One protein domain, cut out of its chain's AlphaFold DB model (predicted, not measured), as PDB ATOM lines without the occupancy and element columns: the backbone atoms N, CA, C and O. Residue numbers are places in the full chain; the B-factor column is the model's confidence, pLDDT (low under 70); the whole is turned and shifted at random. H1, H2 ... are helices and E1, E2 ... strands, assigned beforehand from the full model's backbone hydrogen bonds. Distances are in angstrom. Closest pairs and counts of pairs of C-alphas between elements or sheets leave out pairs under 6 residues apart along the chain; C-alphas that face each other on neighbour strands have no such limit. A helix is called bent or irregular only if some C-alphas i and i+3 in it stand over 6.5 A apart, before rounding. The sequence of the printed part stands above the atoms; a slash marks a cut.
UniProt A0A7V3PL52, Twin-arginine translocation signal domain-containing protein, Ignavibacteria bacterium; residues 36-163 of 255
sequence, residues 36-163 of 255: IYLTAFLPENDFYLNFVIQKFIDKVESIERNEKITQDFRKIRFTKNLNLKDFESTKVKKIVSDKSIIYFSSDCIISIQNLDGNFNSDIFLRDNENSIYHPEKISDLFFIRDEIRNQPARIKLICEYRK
ATOM      1  N   ILE A  36      43.442  39.131 -39.524       80.06
ATOM      2  CA  ILE A  36      42.731  39.975 -38.566       80.06
ATOM      3  C   ILE A  36      43.764  40.867 -37.902       80.06
ATOM      4  O   ILE A  36      44.756  40.382 -37.359       80.06
ATOM      5  N   TYR A  37      43.516  42.169 -37.930       79.06
ATOM      6  CA  TYR A  37      44.353  43.151 -37.266       79.06
ATOM      7  C   TYR A  37      43.499  44.050 -36.386       79.06
ATOM      8  O   TYR A  37      42.685  44.821 -36.889       79.06
ATOM      9  N   LEU A  38      43.703  43.974 -35.078       83.56
ATOM     10  CA  LEU A  38      43.083  44.850 -34.102       83.56
ATOM     11  C   LEU A  38      44.156  45.733 -33.471       83.56
ATOM     12  O   LEU A  38      45.160  45.244 -32.966       83.56
ATOM     13  N   THR A  39      43.926  47.041 -33.456       83.81
ATOM     14  CA  THR A  39      44.666  47.973 -32.604       83.81
ATOM     15  C   THR A  39      43.685  48.710 -31.724       83.81
ATOM     16  O   THR A  39      42.737  49.315 -32.218       83.81
ATOM     17  N   ALA A  40      43.926  48.697 -30.423       86.88
ATOM     18  CA  ALA A  40      43.142  49.448 -29.469       86.88
ATOM     19  C   ALA A  40      44.039  50.323 -28.599       86.88
ATOM     20  O   ALA A  40      45.105  49.916 -28.148       86.88
ATOM     21  N   PHE A  41      43.571  51.535 -28.361       86.94
ATOM     22  CA  PHE A  41      44.106  52.467 -27.392       86.94
ATOM     23  C   PHE A  41      43.097  52.522 -26.257       86.94
ATOM     24  O   PHE A  41      41.982  52.997 -26.448       86.94
ATOM     25  N   LEU A  42      43.447  51.980 -25.100       90.62
ATOM     26  CA  LEU A  42      42.510  51.698 -24.020       90.62
ATOM     27  C   LEU A  42      42.837  52.528 -22.775       90.62
ATOM     28  O   LEU A  42      44.011  52.864 -22.565       90.62
ATOM     29  N   PRO A  43      41.831  52.856 -21.949       92.06
ATOM     30  CA  PRO A  43      42.059  53.394 -20.613       92.06
ATOM     31  C   PRO A  43      42.848  52.398 -19.757       92.06
ATOM     32  O   PRO A  43      42.918  51.211 -20.079       92.06
ATOM     33  N   GLU A  44      43.419  52.862 -18.647       89.06
ATOM     34  CA  GLU A  44      44.082  51.995 -17.660       89.06
ATOM     35  C   GLU A  44      43.034  51.216 -16.847       89.06
ATOM     36  O   GLU A  44      42.736  51.531 -15.698       89.06
ATOM     37  N   ASN A  45      42.393  50.245 -17.497       87.31
ATOM     38  CA  ASN A  45      41.342  49.421 -16.917       87.31
ATOM     39  C   ASN A  45      41.352  48.016 -17.542       87.31
ATOM     40  O   ASN A  45      41.133  47.847 -18.747       87.31
ATOM     41  N   ASP A  46      41.554  47.008 -16.693       82.81
ATOM     42  CA  ASP A  46      41.647  45.599 -17.083       82.81
ATOM     43  C   ASP A  46      40.382  45.081 -17.773       82.81
ATOM     44  O   ASP A  46      40.464  44.193 -18.621       82.81
ATOM     45  N   PHE A  47      39.207  45.633 -17.457       87.12
ATOM     46  CA  PHE A  47      37.955  45.233 -18.091       87.12
ATOM     47  C   PHE A  47      37.997  45.463 -19.604       87.12
ATOM     48  O   PHE A  47      37.735  44.532 -20.367       87.12
ATOM     49  N   TYR A  48      38.375  46.667 -20.053       89.44
ATOM     50  CA  TYR A  48      38.414  46.987 -21.482       89.44
ATOM     51  C   TYR A  48      39.489  46.177 -22.206       89.44
ATOM     52  O   TYR A  48      39.235  45.652 -23.290       89.44
ATOM     53  N   LEU A  49      40.669  46.027 -21.596       87.38
ATOM     54  CA  LEU A  49      41.747  45.204 -22.145       87.38
ATOM     55  C   LEU A  49      41.285  43.758 -22.353       87.38
ATOM     56  O   LEU A  49      41.403  43.217 -23.456       87.38
ATOM     57  N   ASN A  50      40.698  43.160 -21.316       83.50
ATOM     58  CA  ASN A  50      40.233  41.782 -21.356       83.50
ATOM     59  C   ASN A  50      39.110  41.601 -22.370       83.50
ATOM     60  O   ASN A  50      39.150  40.669 -23.172       83.50
ATOM     61  N   PHE A  51      38.134  42.506 -22.373       86.62
ATOM     62  CA  PHE A  51      37.010  42.451 -23.294       86.62
ATOM     63  C   PHE A  51      37.474  42.472 -24.754       86.62
ATOM     64  O   PHE A  51      37.060  41.626 -25.548       86.62
ATOM     65  N   VAL A  52      38.365  43.401 -25.112       87.50
ATOM     66  CA  VAL A  52      38.831  43.556 -26.495       87.50
ATOM     67  C   VAL A  52      39.646  42.346 -26.953       87.50
ATOM     68  O   VAL A  52      39.435  41.860 -28.066       87.50
ATOM     69  N   ILE A  53      40.514  41.803 -26.091       85.44
ATOM     70  CA  ILE A  53      41.252  40.564 -26.381       85.44
ATOM     71  C   ILE A  53      40.286  39.395 -26.604       85.44
ATOM     72  O   ILE A  53      40.441  38.654 -27.573       85.44
ATOM     73  N   GLN A  54      39.266  39.237 -25.752       83.44
ATOM     74  CA  GLN A  54      38.280  38.164 -25.908       83.44
ATOM     75  C   GLN A  54      37.527  38.275 -27.235       83.44
ATOM     76  O   GLN A  54      37.424  37.286 -27.956       83.44
ATOM     77  N   LYS A  55      37.090  39.479 -27.628       86.25
ATOM     78  CA  LYS A  55      36.405  39.682 -28.915       86.25
ATOM     79  C   LYS A  55      37.295  39.408 -30.117       86.25
ATOM     80  O   LYS A  55      36.823  38.849 -31.107       86.25
ATOM     81  N   PHE A  56      38.576  39.751 -30.032       85.38
ATOM     82  CA  PHE A  56      39.543  39.350 -31.047       85.38
ATOM     83  C   PHE A  56      39.647  37.820 -31.140       85.38
ATOM     84  O   PHE A  56      39.517  37.272 -32.233       85.38
ATOM     85  N   ILE A  57      39.808  37.123 -30.010       82.94
ATOM     86  CA  ILE A  57      39.903  35.656 -29.975       82.94
ATOM     87  C   ILE A  57      38.634  34.999 -30.535       82.94
ATOM     88  O   ILE A  57      38.734  34.095 -31.363       82.94
ATOM     89  N   ASP A  58      37.447  35.473 -30.145       81.75
ATOM     90  CA  ASP A  58      36.159  34.992 -30.661       81.75
ATOM     91  C   ASP A  58      36.088  35.119 -32.187       81.75
ATOM     92  O   ASP A  58      35.689  34.182 -32.884       81.75
ATOM     93  N   LYS A  59      36.541  36.259 -32.724       81.56
ATOM     94  CA  LYS A  59      36.594  36.488 -34.168       81.56
ATOM     95  C   LYS A  59      37.565  35.527 -34.850       81.56
ATOM     96  O   LYS A  59      37.198  34.962 -35.877       81.56
ATOM     97  N   VAL A  60      38.755  35.294 -34.294       80.75
ATOM     98  CA  VAL A  60      39.710  34.329 -34.865       80.75
ATOM     99  C   VAL A  60      39.135  32.911 -34.847       80.75
ATOM    100  O   VAL A  60      39.185  32.216 -35.859       80.75
ATOM    101  N   GLU A  61      38.534  32.474 -33.742       80.44
ATOM    102  CA  GLU A  61      37.920  31.145 -33.664       80.44
ATOM    103  C   GLU A  61      36.743  30.969 -34.628       80.44
ATOM    104  O   GLU A  61      36.527  29.864 -35.119       80.44
ATOM    105  N   SER A  62      36.010  32.041 -34.948       79.06
ATOM    106  CA  SER A  62      34.914  31.980 -35.926       79.06
ATOM    107  C   SER A  62      35.386  31.677 -37.356       79.06
ATOM    108  O   SER A  62      34.615  31.145 -38.157       79.06
ATOM    109  N   ILE A  63      36.647  31.987 -37.679       75.69
ATOM    110  CA  ILE A  63      37.229  31.791 -39.016       75.69
ATOM    111  C   ILE A  63      38.246  30.640 -39.078       75.69
ATOM    112  O   ILE A  63      38.548  30.142 -40.167       75.69
ATOM    113  N   GLU A  64      38.785  30.200 -37.938       75.50
ATOM    114  CA  GLU A  64      39.796  29.147 -37.868       75.50
ATOM    115  C   GLU A  64      39.168  27.764 -37.650       75.50
ATOM    116  O   GLU A  64      38.393  27.538 -36.728       75.50
ATOM    117  N   ARG A  65      39.559  26.799 -38.490       68.94
ATOM    118  CA  ARG A  65      39.154  25.385 -38.378       68.94
ATOM    119  C   ARG A  65      40.234  24.513 -37.731       68.94
ATOM    120  O   ARG A  65      40.008  23.332 -37.494       68.94
ATOM    121  N   ASN A  66      41.424  25.062 -37.492       68.50
ATOM    122  CA  ASN A  66      42.542  24.359 -36.876       68.50
ATOM    123  C   ASN A  66      42.325  24.162 -35.368       68.50
ATOM    124  O   ASN A  66      42.549  25.074 -34.571       68.50
ATOM    125  N   GLU A  67      41.986  22.933 -34.978       67.75
ATOM    126  CA  GLU A  67      41.729  22.546 -33.587       67.75
ATOM    127  C   GLU A  67      42.868  22.902 -32.625       67.75
ATOM    128  O   GLU A  67      42.609  23.235 -31.471       67.75
ATOM    129  N   LYS A  68      44.129  22.874 -33.076       68.88
ATOM    130  CA  LYS A  68      45.285  23.192 -32.227       68.88
ATOM    131  C   LYS A  68      45.329  24.679 -31.867       68.88
ATOM    132  O   LYS A  68      45.574  25.014 -30.713       68.88
ATOM    133  N   ILE A  69      45.071  25.553 -32.839       68.75
ATOM    134  CA  ILE A  69      45.013  27.006 -32.623       68.75
ATOM    135  C   ILE A  69      43.823  27.338 -31.712       68.75
ATOM    136  O   ILE A  69      43.986  28.044 -30.719       68.75
ATOM    137  N   THR A  70      42.655  26.743 -31.971       71.50
ATOM    138  CA  THR A  70      41.472  26.879 -31.107       71.50
ATOM    139  C   THR A  70      41.737  26.377 -29.681       71.50
ATOM    140  O   THR A  70      41.294  26.987 -28.714       71.50
ATOM    141  N   GLN A  71      42.481  25.281 -29.502       70.69
ATOM    142  CA  GLN A  71      42.869  24.798 -28.172       70.69
ATOM    143  C   GLN A  71      43.772  25.787 -27.433       70.69
ATOM    144  O   GLN A  71      43.600  25.974 -26.227       70.69
ATOM    145  N   ASP A  72      44.724  26.414 -28.125       70.12
ATOM    146  CA  ASP A  72      45.588  27.426 -27.517       70.12
ATOM    147  C   ASP A  72      44.775  28.672 -27.116       70.12
ATOM    148  O   ASP A  72      44.923  29.146 -25.991       70.12
ATOM    149  N   PHE A  73      43.819  29.119 -27.938       70.88
ATOM    150  CA  PHE A  73      42.884  30.194 -27.574       70.88
ATOM    151  C   PHE A  73      41.963  29.848 -26.402       70.88
ATOM    152  O   PHE A  73      41.779  30.663 -25.497       70.88
ATOM    153  N   ARG A  74      41.419  28.628 -26.354       71.12
ATOM    154  CA  ARG A  74      40.607  28.176 -25.213       71.12
ATOM    155  C   ARG A  74      41.378  28.265 -23.905       71.12
ATOM    156  O   ARG A  74      40.808  28.706 -22.912       71.12
ATOM    157  N   LYS A  75      42.668  27.914 -23.894       67.56
ATOM    158  CA  LYS A  75      43.509  28.064 -22.695       67.56
ATOM    159  C   LYS A  75      43.620  29.528 -22.261       67.56
ATOM    160  O   LYS A  75      43.473  29.793 -21.074       67.56
ATOM    161  N   ILE A  76      43.766  30.455 -23.213       66.06
ATOM    162  CA  ILE A  76      43.766  31.909 -22.956       66.06
ATOM    163  C   ILE A  76      42.425  32.386 -22.366       66.06
ATOM    164  O   ILE A  76      42.397  33.287 -21.530       66.06
ATOM    165  N   ARG A  77      41.293  31.785 -22.758       64.31
ATOM    166  CA  ARG A  77      39.980  32.092 -22.157       64.31
ATOM    167  C   ARG A  77      39.788  31.498 -20.758       64.31
ATOM    168  O   ARG A  77      39.150  32.127 -19.920       64.31
ATOM    169  N   PHE A  78      40.291  30.285 -20.500       53.38
ATOM    170  CA  PHE A  78      40.159  29.619 -19.193       53.38
ATOM    171  C   PHE A  78      40.967  30.305 -18.086       53.38
ATOM    172  O   PHE A  78      40.570  30.232 -16.922       53.38
ATOM    173  N   THR A  79      42.034  31.031 -18.431       59.16
ATOM    174  CA  THR A  79      42.655  32.046 -17.563       59.16
ATOM    175  C   THR A  79      41.718  33.253 -17.463       59.16
ATOM    176  O   THR A  79      41.934  34.291 -18.082       59.16
ATOM    177  N   LYS A  80      40.591  33.047 -16.767       45.62
ATOM    178  CA  LYS A  80      39.297  33.746 -16.918       45.62
ATOM    179  C   LYS A  80      39.295  35.246 -16.591       45.62
ATOM    180  O   LYS A  80      38.295  35.913 -16.806       45.62
ATOM    181  N   ASN A  81      40.414  35.773 -16.127       53.22
ATOM    182  CA  ASN A  81      40.783  37.178 -16.173       53.22
ATOM    183  C   ASN A  81      42.210  37.138 -16.702       53.22
ATOM    184  O   ASN A  81      42.986  36.384 -16.116       53.22
ATOM    185  N   LEU A  82      42.546  37.838 -17.795       55.66
ATOM    186  CA  LEU A  82      43.907  37.802 -18.348       55.66
ATOM    187  C   LEU A  82      44.863  38.451 -17.343       55.66
ATOM    188  O   LEU A  82      45.267  39.601 -17.473       55.66
ATOM    189  N   ASN A  83      45.215  37.716 -16.299       53.28
ATOM    190  CA  ASN A  83      46.256  38.100 -15.392       53.28
ATOM    191  C   ASN A  83      47.543  37.863 -16.175       53.28
ATOM    192  O   ASN A  83      47.830  36.746 -16.607       53.28
ATOM    193  N   LEU A  84      48.314  38.924 -16.408       53.69
ATOM    194  CA  LEU A  84      49.506  38.916 -17.275       53.69
ATOM    195  C   LEU A  84      50.589  37.905 -16.821       53.69
ATOM    196  O   LEU A  84      51.574  37.651 -17.534       53.69
ATOM    197  N   LYS A  85      50.408  37.320 -15.631       52.81
ATOM    198  CA  LYS A  85      51.220  36.262 -15.021       52.81
ATOM    199  C   LYS A  85      50.809  34.835 -15.439       52.81
ATOM    200  O   LYS A  85      51.656  33.954 -15.407       52.81
ATOM    201  N   ASP A  86      49.587  34.602 -15.925       48.22
ATOM    202  CA  ASP A  86      49.039  33.241 -16.121       48.22
ATOM    203  C   ASP A  86      49.431  32.579 -17.460       48.22
ATOM    204  O   ASP A  86      49.248  31.375 -17.666       48.22
ATOM    205  N   PHE A  87      50.024  33.343 -18.380       53.03
ATOM    206  CA  PHE A  87      50.428  32.862 -19.708       53.03
ATOM    207  C   PHE A  87      51.671  31.961 -19.720       53.03
ATOM    208  O   PHE A  87      51.983  31.373 -20.753       53.03
ATOM    209  N   GLU A  88      52.380  31.807 -18.600       51.97
ATOM    210  CA  GLU A  88      53.643  31.049 -18.529       51.97
ATOM    211  C   GLU A  88      53.476  29.536 -18.790       51.97
ATOM    212  O   GLU A  88      54.453  28.844 -19.063       51.97
ATOM    213  N   SER A  89      52.240  29.020 -18.770       49.81
ATOM    214  CA  SER A  89      51.928  27.587 -18.907       49.81
ATOM    215  C   SER A  89      51.503  27.132 -20.316       49.81
ATOM    216  O   SER A  89      51.322  25.935 -20.556       49.81
ATOM    217  N   THR A  90      51.338  28.050 -21.276       53.41
ATOM    218  CA  THR A  90      50.888  27.728 -22.646       53.41
ATOM    219  C   THR A  90      52.053  27.710 -23.641       53.41
ATOM    220  O   THR A  90      53.082  28.329 -23.418       53.41
ATOM    221  N   LYS A  91      51.916  27.037 -24.799       57.12
ATOM    222  CA  LYS A  91      52.908  27.083 -25.908       57.12
ATOM    223  C   LYS A  91      53.082  28.486 -26.531       57.12
ATOM    224  O   LYS A  91      53.779  28.634 -27.533       57.12
ATOM    225  N   VAL A  92      52.432  29.487 -25.948       60.94
ATOM    226  CA  VAL A  92      52.535  30.904 -26.259       60.94
ATOM    227  C   VAL A  92      53.811  31.425 -25.614       60.94
ATOM    228  O   VAL A  92      54.008  31.310 -24.407       60.94
ATOM    229  N   LYS A  93      54.707  31.988 -26.417       60.88
ATOM    230  CA  LYS A  93      55.931  32.592 -25.887       60.88
ATOM    231  C   LYS A  93      55.633  34.011 -25.416       60.88
ATOM    232  O   LYS A  93      54.929  34.749 -26.104       60.88
ATOM    233  N   LYS A  94      56.201  34.385 -24.269       66.56
ATOM    234  CA  LYS A  94      56.149  35.732 -23.696       66.56
ATOM    235  C   LYS A  94      57.502  36.414 -23.883       66.56
ATOM    236  O   LYS A  94      58.528  35.851 -23.507       66.56
ATOM    237  N   ILE A  95      57.501  37.620 -24.438       60.22
ATOM    238  CA  ILE A  95      58.649  38.534 -24.429       60.22
ATOM    239  C   ILE A  95      58.252  39.747 -23.597       60.22
ATOM    240  O   ILE A  95      57.189  40.327 -23.817       60.22
ATOM    241  N   VAL A  96      59.098  40.117 -22.637       66.44
ATOM    242  CA  VAL A  96      58.926  41.311 -21.805       66.44
ATOM    243  C   VAL A  96      60.077  42.263 -22.098       66.44
ATOM    244  O   VAL A  96      61.238  41.864 -22.043       66.44
ATOM    245  N   SER A  97      59.750  43.511 -22.411       61.00
ATOM    246  CA  SER A  97      60.677  44.644 -22.436       61.00
ATOM    247  C   SER A  97      60.170  45.721 -21.473       61.00
ATOM    248  O   SER A  97      59.008  45.662 -21.070       61.00
ATOM    249  N   ASP A  98      61.002  46.710 -21.127       57.00
ATOM    250  CA  ASP A  98      60.737  47.738 -20.095       57.00
ATOM    251  C   ASP A  98      59.345  48.403 -20.141       57.00
ATOM    252  O   ASP A  98      58.895  48.944 -19.133       57.00
ATOM    253  N   LYS A  99      58.643  48.378 -21.285       65.44
ATOM    254  CA  LYS A  99      57.295  48.956 -21.439       65.44
ATOM    255  C   LYS A  99      56.296  48.107 -22.230       65.44
ATOM    256  O   LYS A  99      55.174  48.567 -22.446       65.44
ATOM    257  N   SER A 100      56.674  46.914 -22.700       65.94
ATOM    258  CA  SER A 100      55.780  46.086 -23.519       65.94
ATOM    259  C   SER A 100      55.850  44.605 -23.187       65.94
ATOM    260  O   SER A 100      56.921  44.058 -22.920       65.94
ATOM    261  N   ILE A 101      54.697  43.953 -23.271       67.31
ATOM    262  CA  ILE A 101      54.539  42.512 -23.136       67.31
ATOM    263  C   ILE A 101      53.981  41.988 -24.455       67.31
ATOM    264  O   ILE A 101      52.938  42.446 -24.916       67.31
ATOM    265  N   ILE A 102      54.676  41.027 -25.059       62.50
ATOM    266  CA  ILE A 102      54.279  40.406 -26.322       62.50
ATOM    267  C   ILE A 102      54.058  38.915 -26.094       62.50
ATOM    268  O   ILE A 102      54.957  38.206 -25.639       62.50
ATOM    269  N   TYR A 103      52.877  38.448 -26.468       69.50
ATOM    270  CA  TYR A 103      52.493  37.049 -26.536       69.50
ATOM    271  C   TYR A 103      52.408  36.624 -27.993       69.50
ATOM    272  O   TYR A 103      51.808  37.324 -28.806       69.50
ATOM    273  N   PHE A 104      52.982  35.475 -28.339       62.66
ATOM    274  CA  PHE A 104      52.889  34.978 -29.708       62.66
ATOM    275  C   PHE A 104      52.798  33.455 -29.799       62.66
ATOM    276  O   PHE A 104      53.447  32.713 -29.053       62.66
ATOM    277  N   SER A 105      51.993  33.008 -30.759       69.25
ATOM    278  CA  SER A 105      51.977  31.654 -31.317       69.25
ATOM    279  C   SER A 105      52.480  31.700 -32.770       69.25
ATOM    280  O   SER A 105      53.017  32.717 -33.206       69.25
ATOM    281  N   SER A 106      52.371  30.605 -33.532       64.31
ATOM    282  CA  SER A 106      52.785  30.592 -34.946       64.31
ATOM    283  C   SER A 106      52.021  31.594 -35.812       64.31
ATOM    284  O   SER A 106      52.603  32.139 -36.743       64.31
ATOM    285  N   ASP A 107      50.755  31.845 -35.475       73.38
ATOM    286  CA  ASP A 107      49.788  32.523 -36.344       73.38
ATOM    287  C   ASP A 107      49.098  33.705 -35.644       73.38
ATOM    288  O   ASP A 107      48.257  34.373 -36.236       73.38
ATOM    289  N   CYS A 108      49.419  33.963 -34.371       75.88
ATOM    290  CA  CYS A 108      48.787  35.003 -33.564       75.88
ATOM    291  C   CYS A 108      49.819  35.779 -32.743       75.88
ATOM    292  O   CYS A 108      50.697  35.176 -32.123       75.88
ATOM    293  N   ILE A 109      49.670  37.099 -32.681       76.94
ATOM    294  CA  ILE A 109      50.469  38.016 -31.865       76.94
ATOM    295  C   ILE A 109      49.517  38.884 -31.041       76.94
ATOM    296  O   ILE A 109      48.547  39.418 -31.569       76.94
ATOM    297  N   ILE A 110      49.794  39.037 -29.748       80.88
ATOM    298  CA  ILE A 110      49.135  39.998 -28.862       80.88
ATOM    299  C   ILE A 110      50.234  40.820 -28.194       80.88
ATOM    300  O   ILE A 110      51.036  40.285 -27.436       80.88
ATOM    301  N   SER A 111      50.285  42.113 -28.485       80.31
ATOM    302  CA  SER A 111      51.236  43.063 -27.912       80.31
ATOM    303  C   SER A 111      50.498  44.076 -27.050       80.31
ATOM    304  O   SER A 111      49.509  44.663 -27.487       80.31
ATOM    305  N   ILE A 112      50.979  44.276 -25.830       81.94
ATOM    306  CA  ILE A 112      50.445  45.225 -24.856       81.94
ATOM    307  C   ILE A 112      51.575  46.174 -24.484       81.94
ATOM    308  O   ILE A 112      52.660  45.730 -24.109       81.94
ATOM    309  N   GLN A 113      51.330  47.474 -24.580       80.56
ATOM    310  CA  GLN A 113      52.306  48.512 -24.283       80.56
ATOM    311  C   GLN A 113      51.674  49.615 -23.432       80.56
ATOM    312  O   GLN A 113      50.602  50.116 -23.768       80.56
ATOM    313  N   ASN A 114      52.372  50.041 -22.380       82.06
ATOM    314  CA  ASN A 114      51.971  51.212 -21.598       82.06
ATOM    315  C   ASN A 114      52.318  52.506 -22.345       82.06
ATOM    316  O   ASN A 114      53.365  52.610 -22.993       82.06
ATOM    317  N   LEU A 115      51.434  53.497 -22.250       80.12
ATOM    318  CA  LEU A 115      51.528  54.771 -22.948       80.12
ATOM    319  C   LEU A 115      51.691  55.930 -21.966       80.12
ATOM    320  O   LEU A 115      50.930  56.072 -21.013       80.12
ATOM    321  N   ASP A 116      52.620  56.825 -22.296       74.81
ATOM    322  CA  ASP A 116      52.864  58.072 -21.561       74.81
ATOM    323  C   ASP A 116      52.075  59.268 -22.160       74.81
ATOM    324  O   ASP A 116      52.229  60.410 -21.730       74.81
ATOM    325  N   GLY A 117      51.254  59.026 -23.191       65.31
ATOM    326  CA  GLY A 117      50.562  60.053 -23.981       65.31
ATOM    327  C   GLY A 117      49.215  60.512 -23.408       65.31
ATOM    328  O   GLY A 117      48.607  59.835 -22.587       65.31
ATOM    329  N   ASN A 118      48.732  61.665 -23.884       70.25
ATOM    330  CA  ASN A 118      47.428  62.229 -23.515       70.25
ATOM    331  C   ASN A 118      46.532  62.388 -24.753       70.25
ATOM    332  O   ASN A 118      46.333  63.489 -25.267       70.25
ATOM    333  N   PHE A 119      46.046  61.266 -25.273       78.69
ATOM    334  CA  PHE A 119      45.091  61.213 -26.379       78.69
ATOM    335  C   PHE A 119      43.948  60.265 -26.023       78.69
ATOM    336  O   PHE A 119      44.097  59.422 -25.144       78.69
ATOM    337  N   ASN A 120      42.807  60.399 -26.696       86.25
ATOM    338  CA  ASN A 120      41.633  59.601 -26.366       86.25
ATOM    339  C   ASN A 120      41.762  58.144 -26.823       86.25
ATOM    340  O   ASN A 120      42.373  57.843 -27.852       86.25
ATOM    341  N   SER A 121      41.121  57.261 -26.068       87.75
ATOM    342  CA  SER A 121      40.957  55.854 -26.382       87.75
ATOM    343  C   SER A 121      40.127  55.630 -27.643       87.75
ATOM    344  O   SER A 121      39.208  56.384 -27.954       87.75
ATOM    345  N   ASP A 122      40.474  54.589 -28.396       84.44
ATOM    346  CA  ASP A 122      39.761  54.181 -29.605       84.44
ATOM    347  C   ASP A 122      40.100  52.722 -29.958       84.44
ATOM    348  O   ASP A 122      41.125  52.193 -29.529       84.44
ATOM    349  N   ILE A 123      39.252  52.070 -30.753       83.88
ATOM    350  CA  ILE A 123      39.430  50.681 -31.201       83.88
ATOM    351  C   ILE A 123      39.312  50.625 -32.722       83.88
ATOM    352  O   ILE A 123      38.362  51.139 -33.316       83.88
ATOM    353  N   PHE A 124      40.272  49.946 -33.336       78.69
ATOM    354  CA  PHE A 124      40.425  49.777 -34.771       78.69
ATOM    355  C   PHE A 124      40.528  48.295 -35.099       78.69
ATOM    356  O   PHE A 124      41.330  47.592 -34.491       78.69
ATOM    357  N   LEU A 125      39.748  47.826 -36.072       77.44
ATOM    358  CA  LEU A 125      39.740  46.425 -36.484       77.44
ATOM    359  C   LEU A 125      39.670  46.304 -38.002       77.44
ATOM    360  O   LEU A 125      38.716  46.777 -38.609       77.44
ATOM    361  N   ARG A 126      40.632  45.591 -38.583       75.00
ATOM    362  CA  ARG A 126      40.636  45.116 -39.967       75.00
ATOM    363  C   ARG A 126      40.426  43.610 -39.992       75.00
ATOM    364  O   ARG A 126      41.063  42.895 -39.219       75.00
ATOM    365  N   ASP A 127      39.634  43.135 -40.935       72.75
ATOM    366  CA  ASP A 127      39.670  41.746 -41.379       72.75
ATOM    367  C   ASP A 127      39.602  41.684 -42.917       72.75
ATOM    368  O   ASP A 127      39.732  42.704 -43.596       72.75
ATOM    369  N   ASN A 128      39.445  40.490 -43.484       66.88
ATOM    370  CA  ASN A 128      39.355  40.315 -44.936       66.88
ATOM    371  C   ASN A 128      38.072  40.894 -45.557       66.88
ATOM    372  O   ASN A 128      38.028  41.103 -46.766       66.88
ATOM    373  N   GLU A 129      37.022  41.088 -44.762       63.09
ATOM    374  CA  GLU A 129      35.703  41.537 -45.219       63.09
ATOM    375  C   GLU A 129      35.472  43.021 -44.912       63.09
ATOM    376  O   GLU A 129      34.634  43.674 -45.536       63.09
ATOM    377  N   ASN A 130      36.200  43.557 -43.934       60.78
ATOM    378  CA  ASN A 130      35.953  44.851 -43.333       60.78
ATOM    379  C   ASN A 130      37.246  45.642 -43.191       60.78
ATOM    380  O   ASN A 130      38.241  45.206 -42.606       60.78
ATOM    381  N   SER A 131      37.186  46.873 -43.686       62.34
ATOM    382  CA  SER A 131      38.218  47.859 -43.428       62.34
ATOM    383  C   SER A 131      38.187  48.311 -41.970       62.34
ATOM    384  O   SER A 131      37.169  48.210 -41.281       62.34
ATOM    385  N   ILE A 132      39.308  48.888 -41.540       60.91
ATOM    386  CA  ILE A 132      39.562  49.407 -40.190       60.91
ATOM    387  C   ILE A 132      38.425  50.266 -39.604       60.91
ATOM    388  O   ILE A 132      38.281  50.373 -38.382       60.91
ATOM    389  N   TYR A 133      37.620  50.897 -40.461       55.25
ATOM    390  CA  TYR A 133      36.698  51.974 -40.103       55.25
ATOM    391  C   TYR A 133      35.268  51.541 -39.802       55.25
ATOM    392  O   TYR A 133      34.472  52.389 -39.407       55.25
ATOM    393  N   HIS A 134      34.957  50.245 -39.896       55.06
ATOM    394  CA  HIS A 134      33.615  49.721 -39.625       55.06
ATOM    395  C   HIS A 134      33.573  48.712 -38.461       55.06
ATOM    396  O   HIS A 134      33.123  47.581 -38.655       55.06
ATOM    397  N   PRO A 135      33.966  49.084 -37.224       51.09
ATOM    398  CA  PRO A 135      33.787  48.199 -36.070       51.09
ATOM    399  C   PRO A 135      32.311  47.957 -35.728       51.09
ATOM    400  O   PRO A 135      32.014  47.057 -34.957       51.09
ATOM    401  N   GLU A 136      31.382  48.699 -36.340       50.25
ATOM    402  CA  GLU A 136      29.927  48.522 -36.199       50.25
ATOM    403  C   GLU A 136      29.435  47.150 -36.695       50.25
ATOM    404  O   GLU A 136      28.355  46.705 -36.320       50.25
ATOM    405  N   LYS A 137      30.241  46.441 -37.499       52.62
ATOM    406  CA  LYS A 137      29.944  45.074 -37.954       52.62
ATOM    407  C   LYS A 137      30.378  43.983 -36.967       52.62
ATOM    408  O   LYS A 137      30.076  42.813 -37.186       52.62
ATOM    409  N   ILE A 138      31.051  44.353 -35.874       56.47
ATOM    410  CA  ILE A 138      31.212  43.514 -34.682       56.47
ATOM    411  C   ILE A 138      30.474  44.227 -33.553       56.47
ATOM    412  O   ILE A 138      31.048  45.072 -32.865       56.47
ATOM    413  N   SER A 139      29.189  43.891 -33.400       59.06
ATOM    414  CA  SER A 139      28.223  44.552 -32.506       59.06
ATOM    415  C   SER A 139      28.801  44.911 -31.138       59.06
ATOM    416  O   SER A 139      28.587  46.007 -30.633       59.06
ATOM    417  N   ASP A 140      29.591  44.013 -30.560       68.12
ATOM    418  CA  ASP A 140      30.040  44.132 -29.177       68.12
ATOM    419  C   ASP A 140      31.231  45.087 -29.011       68.12
ATOM    420  O   ASP A 140      31.373  45.725 -27.969       68.12
ATOM    421  N   LEU A 141      32.085  45.223 -30.033       77.69
ATOM    422  CA  LEU A 141      33.191  46.186 -30.007       77.69
ATOM    423  C   LEU A 141      32.692  47.617 -30.199       77.69
ATOM    424  O   LEU A 141      33.341  48.546 -29.727       77.69
ATOM    425  N   PHE A 142      31.549  47.803 -30.864       78.00
ATOM    426  CA  PHE A 142      30.956  49.119 -31.063       78.00
ATOM    427  C   PHE A 142      30.588  49.794 -29.737       78.00
ATOM    428  O   PHE A 142      30.987  50.935 -29.518       78.00
ATOM    429  N   PHE A 143      29.902  49.078 -28.840       82.38
ATOM    430  CA  PHE A 143      29.479  49.624 -27.546       82.38
ATOM    431  C   PHE A 143      30.670  50.059 -26.689       82.38
ATOM    432  O   PHE A 143      30.718  51.201 -26.239       82.38
ATOM    433  N   ILE A 144      31.674  49.188 -26.539       86.88
ATOM    434  CA  ILE A 144      32.883  49.523 -25.774       86.88
ATOM    435  C   ILE A 144      33.655  50.663 -26.428       86.88
ATOM    436  O   ILE A 144      34.145  51.551 -25.736       86.88
ATOM    437  N   ARG A 145      33.758  50.671 -27.762       86.06
ATOM    438  CA  ARG A 145      34.416  51.759 -28.487       86.06
ATOM    439  C   ARG A 145      33.743  53.098 -28.188       86.06
ATOM    440  O   ARG A 145      34.452  54.069 -27.950       86.06
ATOM    441  N   ASP A 146      32.414  53.160 -28.213       84.50
ATOM    442  CA  ASP A 146      31.675  54.393 -27.930       84.50
ATOM    443  C   ASP A 146      31.876  54.866 -26.482       84.50
ATOM    444  O   ASP A 146      32.179  56.035 -26.246       84.50
ATOM    445  N   GLU A 147      31.846  53.932 -25.529       89.56
ATOM    446  CA  GLU A 147      32.053  54.195 -24.101       89.56
ATOM    447  C   GLU A 147      33.443  54.780 -23.787       89.56
ATOM    448  O   GLU A 147      33.578  55.696 -22.967       89.56
ATOM    449  N   ILE A 148      34.501  54.284 -24.442       89.62
ATOM    450  CA  ILE A 148      35.877  54.707 -24.139       89.62
ATOM    451  C   ILE A 148      36.349  55.919 -24.948       89.62
ATOM    452  O   ILE A 148      37.359  56.516 -24.591       89.62
ATOM    453  N   ARG A 149      35.647  56.333 -26.009       85.44
ATOM    454  CA  ARG A 149      36.113  57.362 -26.970       85.44
ATOM    455  C   ARG A 149      36.464  58.730 -26.380       85.44
ATOM    456  O   ARG A 149      37.162  59.516 -27.023       85.44
ATOM    457  N   ASN A 150      35.972  59.037 -25.183       85.12
ATOM    458  CA  ASN A 150      36.257  60.287 -24.472       85.12
ATOM    459  C   ASN A 150      37.210  60.112 -23.280       85.12
ATOM    460  O   ASN A 150      37.507  61.084 -22.589       85.12
ATOM    461  N   GLN A 151      37.694  58.896 -23.040       90.25
ATOM    462  CA  GLN A 151      38.625  58.571 -21.963       90.25
ATOM    463  C   GLN A 151      40.076  58.636 -22.466       90.25
ATOM    464  O   GLN A 151      40.315  58.376 -23.647       90.25
ATOM    465  N   PRO A 152      41.061  58.978 -21.617       89.25
ATOM    466  CA  PRO A 152      42.463  59.011 -22.017       89.25
ATOM    467  C   PRO A 152      43.033  57.597 -22.191       89.25
ATOM    468  O   PRO A 152      42.884  56.738 -21.322       89.25
ATOM    469  N   ALA A 153      43.757  57.378 -23.285       88.38
ATOM    470  CA  ALA A 153      44.451  56.134 -23.560       88.38
ATOM    471  C   ALA A 153      45.746  56.023 -22.750       88.38
ATOM    472  O   ALA A 153      46.624  56.880 -22.826       88.38
ATOM    473  N   ARG A 154      45.879  54.916 -22.025       89.06
ATOM    474  CA  ARG A 154      47.062  54.555 -21.230       89.06
ATOM    475  C   ARG A 154      47.685  53.234 -21.667       89.06
ATOM    476  O   ARG A 154      48.838  52.971 -21.348       89.06
ATOM    477  N   ILE A 155      46.951  52.432 -22.435       86.94
ATOM    478  CA  ILE A 155      47.387  51.127 -22.930       86.94
ATOM    479  C   ILE A 155      47.232  51.096 -24.450       86.94
ATOM    480  O   ILE A 155      46.190  51.474 -24.983       86.94
ATOM    481  N   LYS A 156      48.252  50.617 -25.160       85.31
ATOM    482  CA  LYS A 156      48.173  50.217 -26.568       85.31
ATOM    483  C   LYS A 156      48.130  48.698 -26.634       85.31
ATOM    484  O   LYS A 156      49.069  48.031 -26.210       85.31
ATOM    485  N   LEU A 157      47.051  48.173 -27.189       86.50
ATOM    486  CA  LEU A 157      46.861  46.768 -27.505       86.50
ATOM    487  C   LEU A 157      46.957  46.591 -29.020       86.50
ATOM    488  O   LEU A 157      46.279  47.289 -29.770       86.50
ATOM    489  N   ILE A 158      47.762  45.636 -29.464       83.06
ATOM    490  CA  ILE A 158      47.785  45.161 -30.844       83.06
ATOM    491  C   ILE A 158      47.492  43.665 -30.809       83.06
ATOM    492  O   ILE A 158      48.189  42.923 -30.121       83.06
ATOM    493  N   CYS A 159      46.486  43.217 -31.548       82.94
ATOM    494  CA  CYS A 159      46.219  41.805 -31.773       82.94
ATOM    495  C   CYS A 159      46.259  41.523 -33.273       82.94
ATOM    496  O   CYS A 159      45.542  42.143 -34.054       82.94
ATOM    497  N   GLU A 160      47.092  40.578 -33.674       80.38
ATOM    498  CA  GLU A 160      47.289  40.202 -35.067       80.38
ATOM    499  C   GLU A 160      47.068  38.703 -35.182       80.38
ATOM    500  O   GLU A 160      47.641  37.927 -34.420       80.38
ATOM    501  N   TYR A 161      46.242  38.284 -36.130       80.06
ATOM    502  CA  TYR A 161      46.139  36.893 -36.535       80.06
ATOM    503  C   TYR A 161      46.378  36.813 -38.033       80.06
ATOM    504  O   TYR A 161      45.768  37.554 -38.809       80.06
ATOM    505  N   ARG A 162      47.278  35.916 -38.420       76.44
ATOM    506  CA  ARG A 162      47.672  35.681 -39.799       76.44
ATOM    507  C   ARG A 162      47.678  34.192 -40.047       76.44
ATOM    508  O   ARG A 162      48.448  33.459 -39.436       76.44
ATOM    509  N   LYS A 163      46.888  33.765 -41.022       73.88
ATOM    510  CA  LYS A 163      46.991  32.409 -41.547       73.88
ATOM    511  C   LYS A 163      48.093  32.350 -42.601       73.88
ATOM    512  O   LYS A 163      47.866  32.698 -43.759       73.88
TER     513      LYS A 163
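Overview. This is residues 36 to 163 of the 255 residues of the protein "Twin-arginine translocation signal domain-containing protein" of Ignavibacteria bacterium (UniProt A0A7V3PL52). The model is a slab: one sheet of six strands, with the long helix H1 over one face, running along the strands E6 and E1, and the shorter H4 beside it over the edge strand E5; the other face is bare. On the side of H1 away from H4, the helix H2 folds back beside it, making a row H4, H1, H2, while the very short H3 lies near the far edge strand E2. The printed part has 128 residues, with four named helices and six named strands in the order E1 H1 H2 H3 E2 E3 E4 E5 H4 E6; the sheet runs E2 E3 E4 E6 E1 E5, with each neighbour pair antiparallel. The class is mixed, helices and strands. The whole is compact, with a radius of gyration of the C-alphas of 14.1 A and spans of 39 by 36 by 22 A.

Along the chain. Begin with the sheet. Find C-alpha 155 at (47.387, 51.127, -22.930); from there E6, residues 155 to 162, runs 22.9 A. E1, residues 36 to 42, opens the printed part at C-alpha 36, (42.731, 39.975, -38.566), and is 18.7 A long. E4, residues 108 to 114, measures 20.4 A, and E3, residues 100 to 104, comes before it at 13.0 A. The two edge strands are E2, residues 93 to 97, 13.4 A, and E5, residues 122 to 126, 13.8 A. Look next for H1, residues 46 to 63: it starts at C-alpha 46, (41.647, 45.599, -17.083), and runs 26.3 A. H2, residues 67 to 78, is 16.1 A long, and H4, residues 139 to 148, is 15.2 A long. H3, residues 86 to 89, is irregular, but only just: C-alphas 86 and 89 are 6.9 A apart.

Arrangement. Start at E6 and E1, antiparallel at 175 degrees, where N 38 and O 159 are 2.8 A apart, within hydrogen-bond range. On the other side of E6 is E4, at 169 degrees, with N 111 and O 158 at 2.8 A. E2, E3 and E4 form a meander, each strand the antiparallel neighbour of the one before; look for N 103 and O 110 at 2.8 A between E3 and E4, and N 95 and O 102 at 2.9 A between E2 and E3. E2 and E3 are a hairpin, and so are E3 and E4. At the other edge, E1 and E5 stand at 177 degrees, with N 39 and O 124 at 2.8 A. E5, H4 and E6 make a split strand-helix-strand unit, two strands running the same way with E1 between them in the sheet, and its crossover is left-handed. H1 and H4 are on the same face of the sheet, which gives two layers, helices on one face of a sheet. H1 has a height over the sheet of 9.5 A and lies over E6 and E1; its closest C-alphas to E6 are those of Val 60 and Tyr 161, 7.1 A. H4 has a height over the sheet of 8.5 A and lies over E5; its closest C-alphas to E5 are those of Arg 145 and Ile 123, 5.8 A. H1 touches H4 with its residues 48 to 55 alone, closest at the C-alphas of Val 52 and Leu 141, 7.1 A, a shallow tilt of 23 degrees, opposite ways. H1 and H2 are a helical hairpin and touch, closest at the C-alphas of Glu 61 and Thr 70, 6.1 A, with H1 using residues 54 to 61 alone. H2 is not on the sheet. H2 and H3 are close but not clearly touching, at the C-alphas of Ile 76 and Phe 87, 7.5 A. In H2 every O i to N i+4 pair is within hydrogen-bond range; the counts are 13 of 14 in H1 and 4 of 6 in H4, and H3 is too short for such a pair.

Size, cuts and confidence. The C-alphas farthest apart are those of Glu 67 and Asn 118, 41.3 A. The printed part has no cut. The one long link joins E5 to H4 over residues 127 to 138. Mean pLDDT of the printed part is 73.3, and it is under 70 at residues 65 to 69, 75 to 106, 117 and 128 to 140.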